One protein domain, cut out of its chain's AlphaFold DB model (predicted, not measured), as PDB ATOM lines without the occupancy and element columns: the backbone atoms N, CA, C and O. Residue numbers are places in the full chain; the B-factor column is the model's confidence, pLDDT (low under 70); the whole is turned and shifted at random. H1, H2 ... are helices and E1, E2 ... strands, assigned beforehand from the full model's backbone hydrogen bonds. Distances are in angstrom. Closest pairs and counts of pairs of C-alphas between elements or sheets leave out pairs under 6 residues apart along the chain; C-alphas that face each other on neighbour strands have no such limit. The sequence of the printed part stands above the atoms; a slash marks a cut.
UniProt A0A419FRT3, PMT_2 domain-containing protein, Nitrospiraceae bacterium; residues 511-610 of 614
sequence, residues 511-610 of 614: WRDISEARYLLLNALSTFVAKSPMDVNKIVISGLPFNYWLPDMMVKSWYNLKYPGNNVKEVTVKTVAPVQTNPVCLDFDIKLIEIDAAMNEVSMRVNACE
ATOM      1  N   TRP A 511      70.494  78.776  76.795       68.56
ATOM      2  CA  TRP A 511      71.111  79.429  75.618       68.56
ATOM      3  C   TRP A 511      71.967  78.488  74.772       68.56
ATOM      4  O   TRP A 511      71.922  78.598  73.547       68.56
ATOM      5  N   ARG A 512      72.739  77.596  75.405       72.06
ATOM      6  CA  ARG A 512      73.549  76.609  74.692       72.06
ATOM      7  C   ARG A 512      72.635  75.601  74.011       72.06
ATOM      8  O   ARG A 512      72.706  75.513  72.793       72.06
ATOM      9  N   ASP A 513      71.724  74.978  74.755       70.12
ATOM     10  CA  ASP A 513      70.764  73.989  74.260       70.12
ATOM     11  C   ASP A 513      69.869  74.596  73.172       70.12
ATOM     12  O   ASP A 513      69.661  73.969  72.144       70.12
ATOM     13  N   ILE A 514      69.384  75.837  73.324       73.06
ATOM     14  CA  ILE A 514      68.626  76.541  72.273       73.06
ATOM     15  C   ILE A 514      69.520  76.797  71.062       73.06
ATOM     16  O   ILE A 514      69.091  76.557  69.937       73.06
ATOM     17  N   SER A 515      70.744  77.299  71.247       79.19
ATOM     18  CA  SER A 515      71.646  77.554  70.118       79.19
ATOM     19  C   SER A 515      71.972  76.262  69.362       79.19
ATOM     20  O   SER A 515      71.954  76.241  68.134       79.19
ATOM     21  N   GLU A 516      72.173  75.170  70.090       79.88
ATOM     22  CA  GLU A 516      72.500  73.851  69.575       79.88
ATOM     23  C   GLU A 516      71.302  73.203  68.880       79.88
ATOM     24  O   GLU A 516      71.412  72.779  67.734       79.88
ATOM     25  N   ALA A 517      70.124  73.244  69.501       77.94
ATOM     26  CA  ALA A 517      68.859  72.845  68.898       77.94
ATOM     27  C   ALA A 517      68.613  73.580  67.569       77.94
ATOM     28  O   ALA A 517      68.280  72.966  66.553       77.94
ATOM     29  N   ARG A 518      68.829  74.901  67.542       83.19
ATOM     30  CA  ARG A 518      68.705  75.698  66.314       83.19
ATOM     31  C   ARG A 518      69.734  75.298  65.267       83.19
ATOM     32  O   ARG A 518      69.382  75.200  64.095       83.19
ATOM     33  N   TYR A 519      70.978  75.067  65.672       87.12
ATOM     34  CA  TYR A 519      72.031  74.607  64.774       87.12
ATOM     35  C   TYR A 519      71.674  73.259  64.138       87.12
ATOM     36  O   TYR A 519      71.698  73.140  62.911       87.12
ATOM     37  N   LEU A 520      71.273  72.278  64.950       84.81
ATOM     38  CA  LEU A 520      70.857  70.951  64.502       84.81
ATOM     39  C   LEU A 520      69.701  71.038  63.503       84.81
ATOM     40  O   LEU A 520      69.780  70.453  62.423       84.81
ATOM     41  N   LEU A 521      68.668  71.825  63.814       84.38
ATOM     42  CA  LEU A 521      67.515  71.987  62.934       84.38
ATOM     43  C   LEU A 521      67.877  72.646  61.602       84.38
ATOM     44  O   LEU A 521      67.511  72.141  60.539       84.38
ATOM     45  N   LEU A 522      68.605  73.763  61.637       88.56
ATOM     46  CA  LEU A 522      68.974  74.497  60.428       88.56
ATOM     47  C   LEU A 522      69.928  73.688  59.537       88.56
ATOM     48  O   LEU A 522      69.839  73.747  58.304       88.56
ATOM     49  N   ASN A 523      70.813  72.890  60.137       87.25
ATOM     50  CA  ASN A 523      71.715  72.013  59.401       87.25
ATOM     51  C   ASN A 523      70.986  70.795  58.803       87.25
ATOM     52  O   ASN A 523      71.223  70.445  57.644       87.25
ATOM     53  N   ALA A 524      70.048  70.196  59.545       84.75
ATOM     54  CA  ALA A 524      69.195  69.122  59.040       84.75
ATOM     55  C   ALA A 524      68.351  69.592  57.850       84.75
ATOM     56  O   ALA A 524      68.336  68.932  56.811       84.75
ATOM     57  N   LEU A 525      67.745  70.781  57.950       85.62
ATOM     58  CA  LEU A 525      67.029  71.406  56.839       85.62
ATOM     59  C   LEU A 525      67.938  71.585  55.618       85.62
ATOM     60  O   LEU A 525      67.572  71.196  54.513       85.62
ATOM     61  N   SER A 526      69.138  72.136  55.816       87.00
ATOM     62  CA  SER A 526      70.083  72.379  54.716       87.00
ATOM     63  C   SER A 526      70.475  71.084  54.006       87.00
ATOM     64  O   SER A 526      70.570  71.065  52.782       87.00
ATOM     65  N   THR A 527      70.673  70.008  54.773       85.38
ATOM     66  CA  THR A 527      71.037  68.680  54.263       85.38
ATOM     67  C   THR A 527      69.883  68.024  53.513       85.38
ATOM     68  O   THR A 527      70.098  67.408  52.471       85.38
ATOM     69  N   PHE A 528      68.662  68.146  54.035       83.56
ATOM     70  CA  PHE A 528      67.471  67.581  53.409       83.56
ATOM     71  C   PHE A 528      67.162  68.263  52.076       83.56
ATOM     72  O   PHE A 528      66.959  67.581  51.075       83.56
ATOM     73  N   VAL A 529      67.219  69.599  52.035       81.62
ATOM     74  CA  VAL A 529      66.970  70.347  50.797       81.62
ATOM     75  C   VAL A 529      68.056  70.085  49.750       81.62
ATOM     76  O   VAL A 529      67.716  69.869  48.595       81.62
ATOM     77  N   ALA A 530      69.335  69.986  50.139       82.56
ATOM     78  CA  ALA A 530      70.427  69.646  49.212       82.56
ATOM     79  C   ALA A 530      70.215  68.319  48.463       82.56
ATOM     80  O   ALA A 530      70.735  68.134  47.367       82.56
ATOM     81  N   LYS A 531      69.510  67.371  49.090       83.31
ATOM     82  CA  LYS A 531      69.233  66.041  48.537       83.31
ATOM     83  C   LYS A 531      67.907  65.976  47.777       83.31
ATOM     84  O   LYS A 531      67.617  64.943  47.179       83.31
ATOM     85  N   SER A 532      67.092  67.029  47.828       76.50
ATOM     86  CA  SER A 532      65.808  67.064  47.138       76.50
ATOM     87  C   SER A 532      66.014  67.432  45.666       76.50
ATOM     88  O   SER A 532      66.665  68.435  45.385       76.50
ATOM     89  N   PRO A 533      65.459  66.663  44.713       69.81
ATOM     90  CA  PRO A 533      65.507  67.008  43.294       69.81
ATOM     91  C   PRO A 533      64.461  68.068  42.889       69.81
ATOM     92  O   PRO A 533      64.388  68.402  41.711       69.81
ATOM     93  N   MET A 534      63.630  68.556  43.823       74.12
ATOM     94  CA  MET A 534      62.506  69.464  43.544       74.12
ATOM     95  C   MET A 534      62.896  70.945  43.645       74.12
ATOM     96  O   MET A 534      63.688  71.316  44.515       74.12
ATOM     97  N   ASP A 535      62.259  71.803  42.840       78.44
ATOM     98  CA  ASP A 535      62.315  73.255  43.039       78.44
ATOM     99  C   ASP A 535      61.321  73.671  44.138       78.44
ATOM    100  O   ASP A 535      60.105  73.718  43.966       78.44
ATOM    101  N   VAL A 536      61.836  73.903  45.344       81.75
ATOM    102  CA  VAL A 536      61.005  74.108  46.535       81.75
ATOM    103  C   VAL A 536      60.440  75.528  46.568       81.75
ATOM    104  O   VAL A 536      61.190  76.502  46.651       81.75
ATOM    105  N   ASN A 537      59.112  75.670  46.650       87.94
ATOM    106  CA  ASN A 537      58.469  76.970  46.889       87.94
ATOM    107  C   ASN A 537      58.026  77.167  48.342       87.94
ATOM    108  O   ASN A 537      57.945  78.313  48.802       87.94
ATOM    109  N   LYS A 538      57.731  76.079  49.064       90.00
ATOM    110  CA  LYS A 538      57.271  76.127  50.454       90.00
ATOM    111  C   LYS A 538      57.935  75.074  51.333       90.00
ATOM    112  O   LYS A 538      58.018  73.904  50.971       90.00
ATOM    113  N   ILE A 539      58.361  75.506  52.520       90.12
ATOM    114  CA  ILE A 539      58.930  74.649  53.566       90.12
ATOM    115  C   ILE A 539      57.974  74.645  54.759       90.12
ATOM    116  O   ILE A 539      57.637  75.701  55.293       90.12
ATOM    117  N   VAL A 540      57.555  73.463  55.204       90.19
ATOM    118  CA  VAL A 540      56.742  73.287  56.412       90.19
ATOM    119  C   VAL A 540      57.526  72.461  57.421       90.19
ATOM    120  O   VAL A 540      57.976  71.363  57.107       90.19
ATOM    121  N   ILE A 541      57.679  72.989  58.631       89.50
ATOM    122  CA  ILE A 541      58.294  72.299  59.767       89.50
ATOM    123  C   ILE A 541      57.208  72.085  60.821       89.50
ATOM    124  O   ILE A 541      56.537  73.042  61.206       89.50
ATOM    125  N   SER A 542      57.015  70.855  61.289       88.56
ATOM    126  CA  SER A 542      56.015  70.513  62.311       88.56
ATOM    127  C   SER A 542      56.578  69.594  63.389       88.56
ATOM    128  O   SER A 542      57.593  68.943  63.186       88.56
ATOM    129  N   GLY A 543      55.926  69.547  64.554       82.06
ATOM    130  CA  GLY A 543      56.363  68.693  65.667       82.06
ATOM    131  C   GLY A 543      57.447  69.318  66.549       82.06
ATOM    132  O   GLY A 543      57.881  68.695  67.509       82.06
ATOM    133  N   LEU A 544      57.850  70.567  66.283       80.12
ATOM    134  CA  LEU A 544      58.897  71.233  67.053       80.12
ATOM    135  C   LEU A 544      58.391  71.657  68.446       80.12
ATOM    136  O   LEU A 544      57.398  72.386  68.518       80.12
ATOM    137  N   PRO A 545      59.042  71.290  69.562       75.00
ATOM    138  CA  PRO A 545      58.623  71.767  70.878       75.00
ATOM    139  C   PRO A 545      58.723  73.294  70.979       75.00
ATOM    140  O   PRO A 545      59.719  73.883  70.556       75.00
ATOM    141  N   PHE A 546      57.728  73.943  71.595       72.44
ATOM    142  CA  PHE A 546      57.686  75.410  71.716       72.44
ATOM    143  C   PHE A 546      58.944  76.021  72.368       72.44
ATOM    144  O   PHE A 546      59.369  77.109  71.987       72.44
ATOM    145  N   ASN A 547      59.597  75.306  73.290       67.88
ATOM    146  CA  ASN A 547      60.836  75.758  73.941       67.88
ATOM    147  C   ASN A 547      62.010  75.966  72.964       67.88
ATOM    148  O   ASN A 547      62.923  76.731  73.265       67.88
ATOM    149  N   TYR A 548      61.975  75.319  71.795       71.75
ATOM    150  CA  TYR A 548      62.992  75.418  70.743       71.75
ATOM    151  C   TYR A 548      62.480  76.167  69.511       71.75
ATOM    152  O   TYR A 548      63.041  76.030  68.425       71.75
ATOM    153  N   TRP A 549      61.407  76.947  69.668       71.44
ATOM    154  CA  TRP A 549      60.775  77.655  68.563       71.44
ATOM    155  C   TRP A 549      61.769  78.498  67.749       71.44
ATOM    156  O   TRP A 549      62.666  79.173  68.272       71.44
ATOM    157  N   LEU A 550      61.552  78.459  66.438       78.19
ATOM    158  CA  LEU A 550      62.281  79.193  65.420       78.19
ATOM    159  C   LEU A 550      61.298  80.068  64.640       78.19
ATOM    160  O   LEU A 550      60.302  79.546  64.138       78.19
ATOM    161  N   PRO A 551      61.584  81.367  64.471       83.50
ATOM    162  CA  PRO A 551      60.791  82.210  63.597       83.50
ATOM    163  C   PRO A 551      60.876  81.737  62.143       83.50
ATOM    164  O   PRO A 551      61.972  81.477  61.640       83.50
ATOM    165  N   ASP A 552      59.752  81.758  61.426       89.19
ATOM    166  CA  ASP A 552      59.692  81.457  59.986       89.19
ATOM    167  C   ASP A 552      60.724  82.273  59.186       89.19
ATOM    168  O   ASP A 552      61.413  81.759  58.301       89.19
ATOM    169  N   MET A 553      60.894  83.550  59.552       88.62
ATOM    170  CA  MET A 553      61.874  84.452  58.940       88.62
ATOM    171  C   MET A 553      63.325  83.988  59.125       88.62
ATOM    172  O   MET A 553      64.132  84.170  58.215       88.62
ATOM    173  N   MET A 554      63.656  83.362  60.259       89.19
ATOM    174  CA  MET A 554      65.002  82.860  60.544       89.19
ATOM    175  C   MET A 554      65.328  81.676  59.643       89.19
ATOM    176  O   MET A 554      66.399  81.639  59.044       89.19
ATOM    177  N   VAL A 555      64.382  80.746  59.508       89.81
ATOM    178  CA  VAL A 555      64.517  79.574  58.637       89.81
ATOM    179  C   VAL A 555      64.649  80.006  57.176       89.81
ATOM    180  O   VAL A 555      65.570  79.567  56.487       89.81
ATOM    181  N   LYS A 556      63.795  80.935  56.721       90.19
ATOM    182  CA  LYS A 556      63.873  81.500  55.367       90.19
ATOM    183  C   LYS A 556      65.220  82.179  55.103       90.19
ATOM    184  O   LYS A 556      65.842  81.932  54.076       90.19
ATOM    185  N   SER A 557      65.693  82.997  56.042       91.25
ATOM    186  CA  SER A 557      66.967  83.716  55.905       91.25
ATOM    187  C   SER A 557      68.163  82.771  55.917       91.25
ATOM    188  O   SER A 557      69.072  82.923  55.106       91.25
ATOM    189  N   TRP A 558      68.154  81.755  56.786       91.19
ATOM    190  CA  TRP A 558      69.181  80.712  56.791       91.19
ATOM    191  C   TRP A 558      69.265  80.008  55.438       91.19
ATOM    192  O   TRP A 558      70.354  79.829  54.890       91.19
ATOM    193  N   TYR A 559      68.108  79.649  54.881       89.06
ATOM    194  CA  TYR A 559      68.034  79.004  53.582       89.06
ATOM    195  C   TYR A 559      68.551  79.917  52.458       89.06
ATOM    196  O   TYR A 559      69.408  79.494  51.687       89.06
ATOM    197  N   ASN A 560      68.149  81.194  52.433       88.88
ATOM    198  CA  ASN A 560      68.658  82.194  51.481       88.88
ATOM    199  C   ASN A 560      70.175  82.396  51.556       88.88
ATOM    200  O   ASN A 560      70.827  82.613  50.534       88.88
ATOM    201  N   LEU A 561      70.734  82.343  52.765       90.19
ATOM    202  CA  LEU A 561      72.166  82.484  53.004       90.19
ATOM    203  C   LEU A 561      72.962  81.269  52.511       90.19
ATOM    204  O   LEU A 561      74.104  81.433  52.086       90.19
ATOM    205  N   LYS A 562      72.382  80.063  52.572       88.88
ATOM    206  CA  LYS A 562      73.014  78.817  52.108       88.88
ATOM    207  C   LYS A 562      72.813  78.556  50.615       88.88
ATOM    208  O   LYS A 562      73.733  78.054  49.978       88.88
ATOM    209  N   TYR A 563      71.657  78.928  50.070       87.31
ATOM    210  CA  TYR A 563      71.276  78.711  48.673       87.31
ATOM    211  C   TYR A 563      70.802  80.029  48.036       87.31
ATOM    212  O   TYR A 563      69.595  80.269  47.915       87.31
ATOM    213  N   PRO A 564      71.733  80.924  47.651       83.31
ATOM    214  CA  PRO A 564      71.388  82.168  46.968       83.31
ATOM    215  C   PRO A 564      70.716  81.869  45.619       83.31
ATOM    216  O   PRO A 564      71.259  81.109  44.825       83.31
ATOM    217  N   GLY A 565      69.550  82.466  45.351       78.25
ATOM    218  CA  GLY A 565      68.803  82.262  44.096       78.25
ATOM    219  C   GLY A 565      67.712  81.187  44.146       78.25
ATOM    220  O   GLY A 565      67.169  80.833  43.107       78.25
ATOM    221  N   ASN A 566      67.381  80.675  45.334       85.38
ATOM    222  CA  ASN A 566      66.252  79.763  45.517       85.38
ATOM    223  C   ASN A 566      64.878  80.448  45.308       85.38
ATOM    224  O   ASN A 566      64.753  81.664  45.468       85.38
ATOM    225  N   ASN A 567      63.838  79.645  45.049       84.31
ATOM    226  CA  ASN A 567      62.463  80.100  44.803       84.31
ATOM    227  C   ASN A 567      61.515  79.945  46.013       84.31
ATOM    228  O   ASN A 567      60.288  79.964  45.845       84.31
ATOM    229  N   VAL A 568      62.039  79.812  47.241       86.69
ATOM    230  CA  VAL A 568      61.206  79.614  48.439       86.69
ATOM    231  C   VAL A 568      60.456  80.899  48.792       86.69
ATOM    232  O   VAL A 568      61.010  81.899  49.263       86.69
ATOM    233  N   LYS A 569      59.136  80.856  48.610       85.69
ATOM    234  CA  LYS A 569      58.219  81.965  48.888       85.69
ATOM    235  C   LYS A 569      57.743  81.934  50.335       85.69
ATOM    236  O   LYS A 569      57.750  82.980  50.991       85.69
ATOM    237  N   GLU A 570      57.414  80.752  50.851       87.75
ATOM    238  CA  GLU A 570      56.760  80.579  52.150       87.75
ATOM    239  C   GLU A 570      57.509  79.583  53.047       87.75
ATOM    240  O   GLU A 570      57.938  78.517  52.609       87.75
ATOM    241  N   VAL A 571      57.639  79.924  54.328       89.50
ATOM    242  CA  VAL A 571      58.098  79.000  55.370       89.50
ATOM    243  C   VAL A 571      57.071  79.019  56.489       89.50
ATOM    244  O   VAL A 571      56.616  80.093  56.871       89.50
ATOM    245  N   THR A 572      56.703  77.847  56.998       89.81
ATOM    246  CA  THR A 572      55.755  77.710  58.106       89.81
ATOM    247  C   THR A 572      56.327  76.786  59.173       89.81
ATOM    248  O   THR A 572      56.523  75.599  58.912       89.81
ATOM    249  N   VAL A 573      56.540  77.299  60.384       87.56
ATOM    250  CA  VAL A 573      56.953  76.510  61.551       87.56
ATOM    251  C   VAL A 573      55.764  76.315  62.496       87.56
ATOM    252  O   VAL A 573      55.214  77.268  63.045       87.56
ATOM    253  N   LYS A 574      55.362  75.059  62.709       87.06
ATOM    254  CA  LYS A 574      54.280  74.657  63.617       87.06
ATOM    255  C   LYS A 574      54.854  73.991  64.863       87.06
ATOM    256  O   LYS A 574      55.471  72.928  64.775       87.06
ATOM    257  N   THR A 575      54.615  74.594  66.024       82.31
ATOM    258  CA  THR A 575      55.097  74.071  67.307       82.31
ATOM    259  C   THR A 575      54.082  73.194  68.024       82.31
ATOM    260  O   THR A 575      52.876  73.402  67.902       82.31
ATOM    261  N   VAL A 576      54.584  72.270  68.840       81.81
ATOM    262  CA  VAL A 576      53.815  71.460  69.793       81.81
ATOM    263  C   VAL A 576      54.102  71.889  71.234       81.81
ATOM    264  O   VAL A 576      54.986  72.713  71.493       81.81
ATOM    265  N   ALA A 577      53.338  71.334  72.180       74.06
ATOM    266  CA  ALA A 577      53.533  71.577  73.605       74.06
ATOM    267  C   ALA A 577      54.993  71.295  74.031       74.06
ATOM    268  O   ALA A 577      55.636  70.396  73.485       74.06
ATOM    269  N   PRO A 578      55.539  72.070  74.981       64.19
ATOM    270  CA  PRO A 578      56.912  71.894  75.437       64.19
ATOM    271  C   PRO A 578      57.135  70.514  76.077       64.19
ATOM    272  O   PRO A 578      56.295  70.029  76.832       64.19
ATOM    273  N   VAL A 579      58.287  69.901  75.793       61.28
ATOM    274  CA  VAL A 579      58.703  68.600  76.352       61.28
ATOM    275  C   VAL A 579      59.505  68.824  77.642       61.28
ATOM    276  O   VAL A 579      60.266  69.788  77.736       61.28
ATOM    277  N   GLN A 580      59.315  67.962  78.648       55.47
ATOM    278  CA  GLN A 580      59.836  68.145  80.015       55.47
ATOM    279  C   GLN A 580      61.254  67.573  80.276       55.47
ATOM    280  O   GLN A 580      61.784  67.791  81.364       55.47
ATOM    281  N   THR A 581      61.902  66.879  79.331       46.69
ATOM    282  CA  THR A 581      63.198  66.185  79.549       46.69
ATOM    283  C   THR A 581      64.310  66.596  78.557       46.69
ATOM    284  O   THR A 581      64.022  66.981  77.428       46.69
ATOM    285  N   ASN A 582      65.583  66.525  78.997       53.72
ATOM    286  CA  ASN A 582      66.840  66.687  78.215       53.72
ATOM    287  C   ASN A 582      67.551  65.301  78.134       53.72
ATOM    288  O   ASN A 582      67.283  64.495  79.032       53.72
ATOM    289  N   PRO A 583      68.449  64.969  77.171       54.22
ATOM    290  CA  PRO A 583      69.313  65.827  76.347       54.22
ATOM    291  C   PRO A 583      68.758  66.102  74.933       54.22
ATOM    292  O   PRO A 583      67.803  65.455  74.512       54.22
ATOM    293  N   VAL A 584      69.356  67.073  74.227       61.84
ATOM    294  CA  VAL A 584      68.962  67.634  72.917       61.84
ATOM    295  C   VAL A 584      68.790  66.553  71.840       61.84
ATOM    296  O   VAL A 584      69.688  66.280  71.048       61.84
ATOM    297  N   CYS A 585      67.608  65.948  71.812       66.56
ATOM    298  CA  CYS A 585      67.081  65.143  70.722       66.56
ATOM    299  C   CYS A 585      65.837  65.852  70.201       66.56
ATOM    300  O   CYS A 585      64.789  65.865  70.849       66.56
ATOM    301  N   LEU A 586      65.971  66.494  69.047       73.81
ATOM    302  CA  LEU A 586      64.854  67.116  68.356       73.81
ATOM    303  C   LEU A 586      64.242  66.102  67.400       73.81
ATOM    304  O   LEU A 586      64.891  65.699  66.439       73.81
ATOM    305  N   ASP A 587      62.991  65.737  67.647       79.19
ATOM    306  CA  ASP A 587      62.177  64.963  66.714       79.19
ATOM    307  C   ASP A 587      61.141  65.893  66.077       79.19
ATOM    308  O   ASP A 587      60.354  66.529  66.781       79.19
ATOM    309  N   PHE A 588      61.201  66.049  64.759       85.06
ATOM    310  CA  PHE A 588      60.327  66.943  64.005       85.06
ATOM    311  C   PHE A 588      60.206  66.500  62.547       85.06
ATOM    312  O   PHE A 588      61.077  65.822  62.006       85.06
ATOM    313  N   ASP A 589      59.137  66.927  61.885       87.19
ATOM    314  CA  ASP A 589      58.893  66.639  60.476       87.19
ATOM    315  C   ASP A 589      59.246  67.855  59.616       87.19
ATOM    316  O   ASP A 589      58.840  68.982  59.917       87.19
ATOM    317  N   ILE A 590      59.973  67.622  58.521       88.69
ATOM    318  CA  ILE A 590      60.210  68.609  57.464       88.69
ATOM    319  C   ILE A 590      59.467  68.166  56.210       88.69
ATOM    320  O   ILE A 590      59.629  67.037  55.750       88.69
ATOM    321  N   LYS A 591      58.692  69.074  55.620       89.19
ATOM    322  CA  LYS A 591      57.973  68.867  54.363       89.19
ATOM    323  C   LYS A 591      58.322  69.967  53.361       89.19
ATOM    324  O   LYS A 591      58.211  71.152  53.677       89.19
ATOM    325  N   LEU A 592      58.746  69.567  52.165       88.00
ATOM    326  CA  LEU A 592      59.026  70.443  51.024       88.00
ATOM    327  C   LEU A 592      57.877  70.324  50.026       88.00
ATOM    328  O   LEU A 592      57.443  69.211  49.728       88.00
ATOM    329  N   ILE A 593      57.381  71.463  49.546       86.31
ATOM    330  CA  ILE A 593      56.226  71.544  48.648       86.31
ATOM    331  C   ILE A 593      56.593  72.406  47.434       86.31
ATOM    332  O   ILE A 593      57.033  73.554  47.585       86.31
ATOM    333  N   GLU A 594      56.378  71.848  46.247       85.75
ATOM    334  CA  GLU A 594      56.432  72.534  44.953       85.75
ATOM    335  C   GLU A 594      55.020  73.044  44.620       85.75
ATOM    336  O   GLU A 594      54.058  72.274  44.574       85.75
ATOM    337  N   ILE A 595      54.862  74.359  44.463       72.06
ATOM    338  CA  ILE A 595      53.564  75.003  44.207       72.06
ATOM    339  C   ILE A 595      53.444  75.242  42.697       72.06
ATOM    340  O   ILE A 595      53.392  76.381  42.246       72.06
ATOM    341  N   ASP A 596      53.399  74.143  41.945       69.94
ATOM    342  CA  ASP A 596      53.058  74.100  40.518       69.94
ATOM    343  C   ASP A 596      51.836  73.185  40.291       69.94
ATOM    344  O   ASP A 596      51.285  72.614  41.235       69.94
ATOM    345  N   ALA A 597      51.384  73.048  39.037       55.22
ATOM    346  CA  ALA A 597      50.114  72.414  38.652       55.22
ATOM    347  C   ALA A 597      49.888  70.963  39.152       55.22
ATOM    348  O   ALA A 597      48.756  70.487  39.090       55.22
ATOM    349  N   ALA A 598      50.922  70.274  39.653       62.53
ATOM    350  CA  ALA A 598      50.853  68.899  40.160       62.53
ATOM    351  C   ALA A 598      50.976  68.749  41.697       62.53
ATOM    352  O   ALA A 598      50.773  67.643  42.184       62.53
ATOM    353  N   MET A 599      51.273  69.820  42.459       67.88
ATOM    354  CA  MET A 599      51.572  69.789  43.912       67.88
ATOM    355  C   MET A 599      52.401  68.565  44.351       67.88
ATOM    356  O   MET A 599      51.909  67.675  45.046       67.88
ATOM    357  N   ASN A 600      53.681  68.531  43.971       79.75
ATOM    358  CA  ASN A 600      54.601  67.503  44.457       79.75
ATOM    359  C   ASN A 600      55.035  67.802  45.900       79.75
ATOM    360  O   ASN A 600      55.332  68.949  46.259       79.75
ATOM    361  N   GLU A 601      55.106  66.761  46.733       83.56
ATOM    362  CA  GLU A 601      55.542  66.874  48.122       83.56
ATOM    363  C   GLU A 601      56.530  65.779  48.523       83.56
ATOM    364  O   GLU A 601      56.381  64.611  48.167       83.56
ATOM    365  N   VAL A 602      57.535  66.162  49.314       84.50
ATOM    366  CA  VAL A 602      58.489  65.231  49.930       84.50
ATOM    367  C   VAL A 602      58.600  65.569  51.409       84.50
ATOM    368  O   VAL A 602      58.836  66.722  51.779       84.50
ATOM    369  N   SER A 603      58.432  64.564  52.266       85.94
ATOM    370  CA  SER A 603      58.514  64.703  53.721       85.94
ATOM    371  C   SER A 603      59.565  63.783  54.322       85.94
ATOM    372  O   SER A 603      59.733  62.648  53.878       85.94
ATOM    373  N   MET A 604      60.217  64.247  55.380       85.56
ATOM    374  CA  MET A 604      61.161  63.472  56.170       85.56
ATOM    375  C   MET A 604      60.933  63.752  57.651       85.56
ATOM    376  O   MET A 604      60.872  64.910  58.064       85.56
ATOM    377  N   ARG A 605      60.871  62.683  58.447       84.44
ATOM    378  CA  ARG A 605      60.986  62.780  59.900       84.44
ATOM    379  C   ARG A 605      62.458  62.857  60.275       84.44
ATOM    380  O   ARG A 605      63.259  62.029  59.838       84.44
ATOM    381  N   VAL A 606      62.817  63.867  61.050       79.94
ATOM    382  CA  VAL A 606      64.186  64.154  61.467       79.94
ATOM    383  C   VAL A 606      64.289  63.926  62.961       79.94
ATOM    384  O   VAL A 606      63.642  64.617  63.737       79.94
ATOM    385  N   ASN A 607      65.158  62.994  63.342       78.50
ATOM    386  CA  ASN A 607      65.616  62.842  64.713       78.50
ATOM    387  C   ASN A 607      67.056  63.366  64.796       78.50
ATOM    388  O   ASN A 607      67.990  62.727  64.310       78.50
ATOM    389  N   ALA A 608      67.217  64.573  65.330       70.69
ATOM    390  CA  ALA A 608      68.503  65.220  65.514       70.69
ATOM    391  C   ALA A 608      68.892  65.163  66.994       70.69
ATOM    392  O   ALA A 608      68.484  66.016  67.781       70.69
ATOM    393  N   CYS A 609      69.675  64.148  67.351       67.81
ATOM    394  CA  CYS A 609      70.281  64.008  68.669       67.81
ATOM    395  C   CYS A 609      71.727  64.507  68.671       67.81
ATOM    396  O   CYS A 609      72.493  64.225  67.747       67.81
ATOM    397  N   GLU A 610      72.122  65.192  69.741       58.84
ATOM    398  CA  GLU A 610      73.533  65.380  70.076       58.84
ATOM    399  C   GLU A 610      74.146  63.993  70.367       58.84
ATOM    400  O   GLU A 610      73.749  63.315  71.317       58.84
TER     401      GLU A 610
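What this domain is: This is residues 511 to 610 of the 614 residues of the protein "PMT_2 domain-containing protein" of Nitrospiraceae bacterium (UniProt A0A419FRT3). A twisted four-stranded sheet has helices H1 and H2 over one face, the other bare of named helices. The 100 printed residues hold H1, E1, H2, E2, E3, E4 in order. The sheet, E2 E1 E3 E4, is mixed, as is the class. The whole is compact, radius of gyration of the C-alphas 13.4 A, spanning 43 by 24 by 21 A.

Where its parts are: H1, residues 511 to 530, begins at C-alpha 511 (71.111, 79.429, 75.618) and measures 28.2 A. E1 is 538 to 545, 20.9 A; H2 552 to 562, 15.7 A; E2 570 to 576, 20.1 A. E3, 585 to 593, and E4, 601 to 609, measure 25.4 A each; C-alpha 609 is at (70.281, 64.008, 68.669).

How they stand to each other: E1 is parallel to E2 (N 574 and O 541, 2.8 A) and antiparallel to E3 (N 540 and O 591, 2.8 A). E3 and E4 form a hairpin (N 606 and O 588, 2.8 A). In two layers, helices on one face, H1 is over E3 and E4, height 8.8 A; H2 is over E2 and only just E1, with 3 C-alphas. E1, H2, E2 is a strand-helix-strand unit, parallel strands joined through a helix, its crossover right-handed. H1, with residues 522 to 526 alone, touches H2, closest C-alphas Leu 522 and Val 555, 7.0 A, at a steep tilt of 59 degrees. In both helices every O i to N i+4 pair is within hydrogen-bond range.

The domain as a whole: The farthest C-alphas, Thr 581 and Ala 597, are 43.4 A apart. The printed part has no cut and no long link. pLDDT is under 70 for 17 residues, among them 578 to 585.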